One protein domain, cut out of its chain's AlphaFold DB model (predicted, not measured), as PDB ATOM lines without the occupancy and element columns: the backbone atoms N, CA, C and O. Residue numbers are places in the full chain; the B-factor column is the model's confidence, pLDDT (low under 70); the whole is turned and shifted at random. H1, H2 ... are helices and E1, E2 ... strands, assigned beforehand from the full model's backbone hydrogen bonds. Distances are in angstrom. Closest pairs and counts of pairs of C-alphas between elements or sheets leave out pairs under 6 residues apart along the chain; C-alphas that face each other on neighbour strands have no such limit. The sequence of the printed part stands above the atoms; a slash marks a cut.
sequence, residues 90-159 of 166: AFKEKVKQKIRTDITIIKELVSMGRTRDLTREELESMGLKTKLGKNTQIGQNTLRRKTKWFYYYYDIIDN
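What this domain is: This is residues 90 to 159 of the 166 residues of an uncharacterized protein of Aquimarina sp. TRL1 (UniProt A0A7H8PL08). What is the shape? A three-stranded sheet is crossed on one face by the long helix H1, two layers; H1's residues 90 to 97 stick out, and short H2 grazes the sheet. What builds it? The 70 printed residues hold H1, H2, E1, E2, E3 in that order, class mixed; E1 - E2 - E3 is an antiparallel meander, each strand pairing with the one before. It is compact, radius of gyration of the C-alphas 12.0 A, spanning 43 by 23 by 22 A.

How they stand to each other: How do strands pair? E2, residues 141 to 148, forms hairpins with E1, residues 135 to 138 (N 136 to O 143, 2.8 A), and E3, residues 151 to 158 (N 146 to O 153, 2.7 A), within hydrogen-bond range. Where are the helices? H1, residues 90 to 111, runs across the strands, height over the sheet 9.0 A; its closest C-alphas to E1 are Ile 103 and Ile 138, 6.0 A. H2, residues 120 to 125, only grazes the sheet; its closest C-alphas to E3 are Arg 120 and Tyr 153, 7.0 A. In both, every O i to N i+4 pair is within range.

Where its parts are: Where are the anchors? C-alpha 90 begins H1 at (6.079, -53.186, 0.492); C-alpha 158 ends E3 at (-4.249, -33.097, -19.545). How long are they? H1 measures 31.3 A, H2 8.6 A, E1 9.8 A, E2 21.6 A, E3 22.8 A.

The domain as a whole: Any cut or long link? The printed part has neither. Where is confidence low? Residues 90 to 101, 131, 148 to 151 and 159 have pLDDT under 70.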
ATOM      1  N   ALA A  90       6.270 -52.302   1.642       50.97
ATOM      2  CA  ALA A  90       6.079 -53.186   0.492       50.97
ATOM      3  C   ALA A  90       4.717 -52.988  -0.208       50.97
ATOM      4  O   ALA A  90       4.645 -53.007  -1.437       50.97
ATOM      5  N   PHE A  91       3.637 -52.750   0.546       52.44
ATOM      6  CA  PHE A  91       2.329 -52.422  -0.031       52.44
ATOM      7  C   PHE A  91       2.357 -51.043  -0.706       52.44
ATOM      8  O   PHE A  91       1.942 -50.894  -1.857       52.44
ATOM      9  N   LYS A  92       2.957 -50.047  -0.039       52.84
ATOM     10  CA  LYS A  92       3.165 -48.699  -0.601       52.84
ATOM     11  C   LYS A  92       4.005 -48.732  -1.882       52.84
ATOM     12  O   LYS A  92       3.715 -47.998  -2.824       52.84
ATOM     13  N   GLU A  93       5.028 -49.581  -1.945       50.91
ATOM     14  CA  GLU A  93       5.884 -49.754  -3.121       50.91
ATOM     15  C   GLU A  93       5.177 -50.469  -4.271       50.91
ATOM     16  O   GLU A  93       5.293 -50.014  -5.409       50.91
ATOM     17  N   LYS A  94       4.380 -51.511  -4.001       53.41
ATOM     18  CA  LYS A  94       3.548 -52.170  -5.024       53.41
ATOM     19  C   LYS A  94       2.555 -51.196  -5.661       53.41
ATOM     20  O   LYS A  94       2.431 -51.157  -6.885       53.41
ATOM     21  N   VAL A  95       1.905 -50.359  -4.850       53.53
ATOM     22  CA  VAL A  95       0.994 -49.309  -5.333       53.53
ATOM     23  C   VAL A  95       1.756 -48.249  -6.139       53.53
ATOM     24  O   VAL A  95       1.346 -47.908  -7.249       53.53
ATOM     25  N   LYS A  96       2.917 -47.779  -5.659       51.91
ATOM     26  CA  LYS A  96       3.765 -46.817  -6.392       51.91
ATOM     27  C   LYS A  96       4.280 -47.361  -7.725       51.91
ATOM     28  O   LYS A  96       4.318 -46.614  -8.699       51.91
ATOM     29  N   GLN A  97       4.685 -48.629  -7.787       54.72
ATOM     30  CA  GLN A  97       5.135 -49.267  -9.027       54.72
ATOM     31  C   GLN A  97       3.995 -49.358 -10.041       54.72
ATOM     32  O   GLN A  97       4.192 -48.977 -11.191       54.72
ATOM     33  N   LYS A  98       2.792 -49.754  -9.602       54.75
ATOM     34  CA  LYS A  98       1.584 -49.780 -10.441       54.75
ATOM     35  C   LYS A  98       1.276 -48.397 -11.030       54.75
ATOM     36  O   LYS A  98       1.158 -48.255 -12.242       54.75
ATOM     37  N   ILE A  99       1.272 -47.363 -10.186       55.97
ATOM     38  CA  ILE A  99       1.050 -45.971 -10.601       55.97
ATOM     39  C   ILE A  99       2.150 -45.488 -11.564       55.97
ATOM     40  O   ILE A  99       1.858 -44.797 -12.536       55.97
ATOM     41  N   ARG A 100       3.421 -45.852 -11.342       58.00
ATOM     42  CA  ARG A 100       4.543 -45.459 -12.214       58.00
ATOM     43  C   ARG A 100       4.453 -46.100 -13.602       58.00
ATOM     44  O   ARG A 100       4.763 -45.424 -14.584       58.00
ATOM     45  N   THR A 101       4.022 -47.357 -13.689       67.94
ATOM     46  CA  THR A 101       3.782 -48.045 -14.966       67.94
ATOM     47  C   THR A 101       2.636 -47.379 -15.721       67.94
ATOM     48  O   THR A 101       2.817 -46.981 -16.869       67.94
ATOM     49  N   ASP A 102       1.517 -47.126 -15.046       73.81
ATOM     50  CA  ASP A 102       0.337 -46.530 -15.672       73.81
ATOM     51  C   ASP A 102       0.591 -45.083 -16.126       73.81
ATOM     52  O   ASP A 102       0.240 -44.708 -17.240       73.81
ATOM     53  N   ILE A 103       1.303 -44.275 -15.330       77.62
ATOM     54  CA  ILE A 103       1.724 -42.922 -15.736       77.62
ATOM     55  C   ILE A 103       2.635 -42.963 -16.969       77.62
ATOM     56  O   ILE A 103       2.554 -42.070 -17.812       77.62
ATOM     57  N   THR A 104       3.521 -43.956 -17.076       78.19
ATOM     58  CA  THR A 104       4.422 -44.091 -18.234       78.19
ATOM     59  C   THR A 104       3.629 -44.391 -19.504       78.19
ATOM     60  O   THR A 104       3.819 -43.699 -20.500       78.19
ATOM     61  N   ILE A 105       2.679 -45.325 -19.429       81.19
ATOM     62  CA  ILE A 105       1.789 -45.692 -20.541       81.19
ATOM     63  C   ILE A 105       0.972 -44.481 -21.010       81.19
ATOM     64  O   ILE A 105       0.919 -44.178 -22.200       81.19
ATOM     65  N   ILE A 106       0.380 -43.728 -20.076       83.75
ATOM     66  CA  ILE A 106      -0.402 -42.533 -20.419       83.75
ATOM     67  C   ILE A 106       0.476 -41.439 -21.042       83.75
ATOM     68  O   ILE A 106       0.064 -40.801 -22.009       83.75
ATOM     69  N   LYS A 107       1.702 -41.237 -20.546       79.31
ATOM     70  CA  LYS A 107       2.646 -40.276 -21.144       79.31
ATOM     71  C   LYS A 107       3.051 -40.655 -22.565       79.31
ATOM     72  O   LYS A 107       3.186 -39.764 -23.399       79.31
ATOM     73  N   GLU A 108       3.243 -41.940 -22.830       80.19
ATOM     74  CA  GLU A 108       3.576 -42.451 -24.160       80.19
ATOM     75  C   GLU A 108       2.409 -42.272 -25.144       80.19
ATOM     76  O   GLU A 108       2.590 -41.773 -26.250       80.19
ATOM     77  N   LEU A 109       1.175 -42.547 -24.712       83.75
ATOM     78  CA  LEU A 109      -0.024 -42.270 -25.512       83.75
ATOM     79  C   LEU A 109      -0.178 -40.780 -25.847       83.75
ATOM     80  O   LEU A 109      -0.524 -40.423 -26.977       83.75
ATOM     81  N   VAL A 110       0.126 -39.904 -24.886       83.50
ATOM     82  CA  VAL A 110       0.122 -38.449 -25.092       83.50
ATOM     83  C   VAL A 110       1.226 -38.017 -26.061       83.50
ATOM     84  O   VAL A 110       0.946 -37.223 -26.959       83.50
ATOM     85  N   SER A 111       2.452 -38.540 -25.940       79.12
ATOM     86  CA  SER A 111       3.562 -38.179 -26.837       79.12
ATOM     87  C   SER A 111       3.343 -38.659 -28.274       79.12
ATOM     88  O   SER A 111       3.758 -37.986 -29.214       79.12
ATOM     89  N   MET A 112       2.632 -39.775 -28.452       78.12
ATOM     90  CA  MET A 112       2.214 -40.296 -29.758       78.12
ATOM     91  C   MET A 112       0.967 -39.595 -30.328       78.12
ATOM     92  O   MET A 112       0.523 -39.931 -31.424       78.12
ATOM     93  N   GLY A 113       0.356 -38.656 -29.595       77.50
ATOM     94  CA  GLY A 113      -0.872 -37.967 -30.005       77.50
ATOM     95  C   GLY A 113      -2.143 -38.829 -29.954       77.50
ATOM     96  O   GLY A 113      -3.216 -38.363 -30.341       77.50
ATOM     97  N   ARG A 114      -2.066 -40.065 -29.440       82.19
ATOM     98  CA  ARG A 114      -3.197 -40.998 -29.293       82.19
ATOM     99  C   ARG A 114      -3.944 -40.730 -27.984       82.19
ATOM    100  O   ARG A 114      -3.825 -41.474 -27.018       82.19
ATOM    101  N   THR A 115      -4.712 -39.642 -27.948       86.00
ATOM    102  CA  THR A 115      -5.376 -39.148 -26.722       86.00
ATOM    103  C   THR A 115      -6.897 -39.309 -26.705       86.00
ATOM    104  O   THR A 115      -7.535 -38.887 -25.743       86.00
ATOM    105  N   ARG A 116      -7.503 -39.885 -27.748       85.38
ATOM    106  CA  ARG A 116      -8.965 -39.986 -27.901       85.38
ATOM    107  C   ARG A 116      -9.391 -41.366 -28.360       85.38
ATOM    108  O   ARG A 116      -8.607 -42.065 -28.996       85.38
ATOM    109  N   ASP A 117     -10.650 -41.689 -28.074       83.94
ATOM    110  CA  ASP A 117     -11.328 -42.907 -28.533       83.94
ATOM    111  C   ASP A 117     -10.589 -44.207 -28.150       83.94
ATOM    112  O   ASP A 117     -10.678 -45.211 -28.851       83.94
ATOM    113  N   LEU A 118      -9.875 -44.204 -27.017       84.69
ATOM    114  CA  LEU A 118      -9.145 -45.371 -26.521       84.69
ATOM    115  C   LEU A 118     -10.115 -46.357 -25.881       84.69
ATOM    116  O   LEU A 118     -10.912 -45.989 -25.013       84.69
ATOM    117  N   THR A 119     -10.048 -47.618 -26.276       82.69
ATOM    118  CA  THR A 119     -10.837 -48.672 -25.637       82.69
ATOM    119  C   THR A 119     -10.180 -49.137 -24.339       82.69
ATOM    120  O   THR A 119      -8.981 -48.965 -24.106       82.69
ATOM    121  N   ARG A 120     -10.981 -49.755 -23.466       79.56
ATOM    122  CA  ARG A 120     -10.468 -50.386 -22.245       79.56
ATOM    123  C   ARG A 120      -9.466 -51.500 -22.565       79.56
ATOM    124  O   ARG A 120      -8.421 -51.565 -21.929       79.56
ATOM    125  N   GLU A 121      -9.772 -52.322 -23.564       77.38
ATOM    126  CA  GLU A 121      -8.928 -53.439 -23.999       77.38
ATOM    127  C   GLU A 121      -7.567 -52.955 -24.513       77.38
ATOM    128  O   GLU A 121      -6.542 -53.521 -24.144       77.38
ATOM    129  N   GLU A 122      -7.527 -51.869 -25.293       79.56
ATOM    130  CA  GLU A 122      -6.263 -51.273 -25.747       79.56
ATOM    131  C   GLU A 122      -5.397 -50.816 -24.570       79.56
ATOM    132  O   GLU A 122      -4.205 -51.118 -24.523       79.56
ATOM    133  N   LEU A 123      -5.995 -50.136 -23.591       83.19
ATOM    134  CA  LEU A 123      -5.280 -49.670 -22.406       83.19
ATOM    135  C   LEU A 123      -4.760 -50.842 -21.557       83.19
ATOM    136  O   LEU A 123      -3.595 -50.845 -21.160       83.19
ATOM    137  N   GLU A 124      -5.579 -51.871 -21.334       81.19
ATOM    138  CA  GLU A 124      -5.174 -53.087 -20.617       81.19
ATOM    139  C   GLU A 124      -4.072 -53.852 -21.371       81.19
ATOM    140  O   GLU A 124      -3.117 -54.321 -20.749       81.19
ATOM    141  N   SER A 125      -4.133 -53.907 -22.708       77.12
ATOM    142  CA  SER A 125      -3.108 -54.554 -23.545       77.12
ATOM    143  C   SER A 125      -1.745 -53.857 -23.476       77.12
ATOM    144  O   SER A 125      -0.708 -54.515 -23.547       77.12
ATOM    145  N   MET A 126      -1.735 -52.538 -23.259       76.50
ATOM    146  CA  MET A 126      -0.521 -51.748 -23.018       76.50
ATOM    147  C   MET A 126       0.022 -51.921 -21.594       76.50
ATOM    148  O   MET A 126       1.062 -51.364 -21.250       76.50
ATOM    149  N   GLY A 127      -0.663 -52.708 -20.765       74.88
ATOM    150  CA  GLY A 127      -0.278 -52.981 -19.391       74.88
ATOM    151  C   GLY A 127      -0.829 -51.973 -18.393       74.88
ATOM    152  O   GLY A 127      -0.301 -51.918 -17.282       74.88
ATOM    153  N   LEU A 128      -1.860 -51.193 -18.755       79.31
ATOM    154  CA  LEU A 128      -2.536 -50.307 -17.814       79.31
ATOM    155  C   LEU A 128      -3.257 -51.162 -16.770       79.31
ATOM    156  O   LEU A 128      -4.184 -51.905 -17.087       79.31
ATOM    157  N   LYS A 129      -2.823 -51.069 -15.515       75.38
ATOM    158  CA  LYS A 129      -3.381 -51.882 -14.421       75.38
ATOM    159  C   LYS A 129      -4.404 -51.119 -13.582       75.38
ATOM    160  O   LYS A 129      -5.065 -51.717 -12.726       75.38
ATOM    161  N   THR A 130      -4.488 -49.799 -13.747       73.56
ATOM    162  CA  THR A 130      -5.506 -48.950 -13.119       73.56
ATOM    163  C   THR A 130      -6.866 -49.243 -13.742       73.56
ATOM    164  O   THR A 130      -7.030 -49.181 -14.959       73.56
ATOM    165  N   LYS A 131      -7.857 -49.559 -12.902       69.12
ATOM    166  CA  LYS A 131      -9.231 -49.778 -13.356       69.12
ATOM    167  C   LYS A 131      -9.837 -48.452 -13.824       69.12
ATOM    168  O   LYS A 131      -9.731 -47.436 -13.145       69.12
ATOM    169  N   LEU A 132     -10.469 -48.468 -14.994       76.19
ATOM    170  CA  LEU A 132     -10.944 -47.268 -15.682       76.19
ATOM    171  C   LEU A 132     -12.420 -46.960 -15.371       76.19
ATOM    172  O   LEU A 132     -13.328 -47.572 -15.933       76.19
ATOM    173  N   GLY A 133     -12.673 -45.964 -14.523       72.31
ATOM    174  CA  GLY A 133     -14.002 -45.433 -14.190       72.31
ATOM    175  C   GLY A 133     -14.481 -44.291 -15.102       72.31
ATOM    176  O   GLY A 133     -13.898 -44.012 -16.144       72.31
ATOM    177  N   LYS A 134     -15.559 -43.581 -14.726       75.12
ATOM    178  CA  LYS A 134     -16.112 -42.463 -15.531       75.12
ATOM    179  C   LYS A 134     -15.101 -41.323 -15.728       75.12
ATOM    180  O   LYS A 134     -15.010 -40.781 -16.825       75.12
ATOM    181  N   ASN A 135     -14.364 -40.988 -14.675       77.00
ATOM    182  CA  ASN A 135     -13.200 -40.110 -14.692       77.00
ATOM    183  C   ASN A 135     -12.134 -40.791 -13.834       77.00
ATOM    184  O   ASN A 135     -12.393 -41.054 -12.664       77.00
ATOM    185  N   THR A 136     -10.975 -41.095 -14.406       77.50
ATOM    186  CA  THR A 136      -9.892 -41.793 -13.703       77.50
ATOM    187  C   THR A 136      -8.645 -40.937 -13.762       77.50
ATOM    188  O   THR A 136      -8.128 -40.681 -14.848       77.50
ATOM    189  N   GLN A 137      -8.168 -40.470 -12.614       76.81
ATOM    190  CA  GLN A 137      -6.950 -39.676 -12.566       76.81
ATOM    191  C   GLN A 137      -5.727 -40.596 -12.530       76.81
ATOM    192  O   GLN A 137      -5.589 -41.428 -11.640       76.81
ATOM    193  N   ILE A 138      -4.819 -40.423 -13.491       76.31
ATOM    194  CA  ILE A 138      -3.547 -41.142 -13.574       76.31
ATOM    195  C   ILE A 138      -2.436 -40.096 -13.689       76.31
ATOM    196  O   ILE A 138      -2.168 -39.525 -14.748       76.31
ATOM    197  N   GLY A 139      -1.799 -39.792 -12.557       74.81
ATOM    198  CA  GLY A 139      -0.792 -38.735 -12.471       74.81
ATOM    199  C   GLY A 139      -1.375 -37.345 -12.755       74.81
ATOM    200  O   GLY A 139      -2.222 -36.856 -12.008       74.81
ATOM    201  N   GLN A 140      -0.877 -36.693 -13.812       76.50
ATOM    202  CA  GLN A 140      -1.312 -35.350 -14.242       76.50
ATOM    203  C   GLN A 140      -2.453 -35.389 -15.268       76.50
ATOM    204  O   GLN A 140      -2.981 -34.344 -15.642       76.50
ATOM    205  N   ASN A 141      -2.840 -36.582 -15.715       80.12
ATOM    206  CA  ASN A 141      -3.818 -36.772 -16.768       80.12
ATOM    207  C   ASN A 141      -5.079 -37.435 -16.211       80.12
ATOM    208  O   ASN A 141      -5.020 -38.258 -15.298       80.12
ATOM    209  N   THR A 142      -6.225 -37.089 -16.782       82.25
ATOM    210  CA  THR A 142      -7.525 -37.662 -16.434       82.25
ATOM    211  C   THR A 142      -8.061 -38.433 -17.625       82.25
ATOM    212  O   THR A 142      -8.266 -37.856 -18.692       82.25
ATOM    213  N   LEU A 143      -8.331 -39.723 -17.451       85.56
ATOM    214  CA  LEU A 143      -9.034 -40.526 -18.438       85.56
ATOM    215  C   LEU A 143     -10.532 -40.344 -18.234       85.56
ATOM    216  O   LEU A 143     -11.089 -40.771 -17.221       85.56
ATOM    217  N   ARG A 144     -11.186 -39.697 -19.195       84.69
ATOM    218  CA  ARG A 144     -12.629 -39.459 -19.179       84.69
ATOM    219  C   ARG A 144     -13.331 -40.447 -20.089       84.69
ATOM    220  O   ARG A 144     -13.087 -40.470 -21.294       84.69
ATOM    221  N   ARG A 145     -14.280 -41.185 -19.523       82.38
ATOM    222  CA  ARG A 145     -15.133 -42.104 -20.266       82.38
ATOM    223  C   ARG A 145     -16.132 -41.337 -21.134       82.38
ATOM    224  O   ARG A 145     -16.899 -40.509 -20.639       82.38
ATOM    225  N   LYS A 146     -16.170 -41.671 -22.415       77.81
ATOM    226  CA  LYS A 146     -17.199 -41.303 -23.384       77.81
ATOM    227  C   LYS A 146     -18.032 -42.525 -23.735       77.81
ATOM    228  O   LYS A 146     -17.503 -43.615 -23.920       77.81
ATOM    229  N   THR A 147     -19.334 -42.322 -23.868       71.62
ATOM    230  CA  THR A 147     -20.248 -43.344 -24.378       71.62
ATOM    231  C   THR A 147     -20.617 -42.976 -25.805       71.62
ATOM    232  O   THR A 147     -21.117 -41.875 -26.038       71.62
ATOM    233  N   LYS A 148     -20.384 -43.878 -26.759       61.25
ATOM    234  CA  LYS A 148     -20.812 -43.699 -28.149       61.25
ATOM    235  C   LYS A 148     -21.566 -44.932 -28.614       61.25
ATOM    236  O   LYS A 148     -21.001 -46.020 -28.672       61.25
ATOM    237  N   TRP A 149     -22.828 -44.714 -28.978       42.16
ATOM    238  CA  TRP A 149     -23.771 -45.689 -29.531       42.16
ATOM    239  C   TRP A 149     -24.058 -46.854 -28.580       42.16
ATOM    240  O   TRP A 149     -25.155 -46.872 -28.053       42.16
ATOM    241  N   PHE A 150     -23.094 -47.718 -28.255       53.34
ATOM    242  CA  PHE A 150     -23.181 -48.723 -27.177       53.34
ATOM    243  C   PHE A 150     -21.808 -49.089 -26.575       53.34
ATOM    244  O   PHE A 150     -21.709 -50.024 -25.786       53.34
ATOM    245  N   TYR A 151     -20.748 -48.351 -26.920       55.75
ATOM    246  CA  TYR A 151     -19.375 -48.640 -26.508       55.75
ATOM    247  C   TYR A 151     -18.820 -47.547 -25.597       55.75
ATOM    248  O   TYR A 151     -19.166 -46.363 -25.723       55.75
ATOM    249  N   TYR A 152     -17.942 -47.964 -24.683       73.44
ATOM    250  CA  TYR A 152     -17.197 -47.070 -23.810       73.44
ATOM    251  C   TYR A 152     -15.800 -46.839 -24.364       73.44
ATOM    252  O   TYR A 152     -15.035 -47.778 -24.575       73.44
ATOM    253  N   TYR A 153     -15.480 -45.567 -24.539       83.12
ATOM    254  CA  TYR A 153     -14.169 -45.088 -24.941       83.12
ATOM    255  C   TYR A 153     -13.622 -44.150 -23.882       83.12
ATOM    256  O   TYR A 153     -14.372 -43.625 -23.058       83.12
ATOM    257  N   TYR A 154     -12.324 -43.905 -23.922       85.38
ATOM    258  CA  TYR A 154     -11.626 -43.046 -22.989       85.38
ATOM    259  C   TYR A 154     -10.827 -42.001 -23.753       85.38
ATOM    260  O   TYR A 154     -10.081 -42.310 -24.680       85.38
ATOM    261  N   ASP A 155     -10.980 -40.754 -23.324       87.75
ATOM    262  CA  ASP A 155     -10.118 -39.660 -23.744       87.75
ATOM    263  C   ASP A 155      -9.151 -39.325 -22.614       87.75
ATOM    264  O   ASP A 155      -9.561 -39.223 -21.456       87.75
ATOM    265  N   ILE A 156      -7.892 -39.081 -22.956       88.44
ATOM    266  CA  ILE A 156      -6.886 -38.566 -22.036       88.44
ATOM    267  C   ILE A 156      -6.963 -37.038 -22.063       88.44
ATOM    268  O   ILE A 156      -6.718 -36.402 -23.087       88.44
ATOM    269  N   ILE A 157      -7.294 -36.444 -20.922       84.94
ATOM    270  CA  ILE A 157      -7.339 -34.999 -20.713       84.94
ATOM    271  C   ILE A 157      -6.124 -34.615 -19.876       84.94
ATOM    272  O   ILE A 157      -5.902 -35.176 -18.804       84.94
ATOM    273  N   ASP A 158      -5.320 -33.671 -20.353       77.00
ATOM    274  CA  ASP A 158      -4.249 -33.097 -19.545       77.00
ATOM    275  C   ASP A 158      -4.824 -32.032 -18.604       77.00
ATOM    276  O   ASP A 158      -5.423 -31.051 -19.050       77.00
ATOM    277  N   ASN A 159      -4.644 -32.209 -17.291       65.12
ATOM    278  CA  ASN A 159      -5.106 -31.228 -16.309       65.12
ATOM    279  C   ASN A 159      -4.237 -29.952 -16.312       65.12
ATOM    280  O   ASN A 159      -4.576 -28.984 -15.631       65.12
TER     281      ASN A 159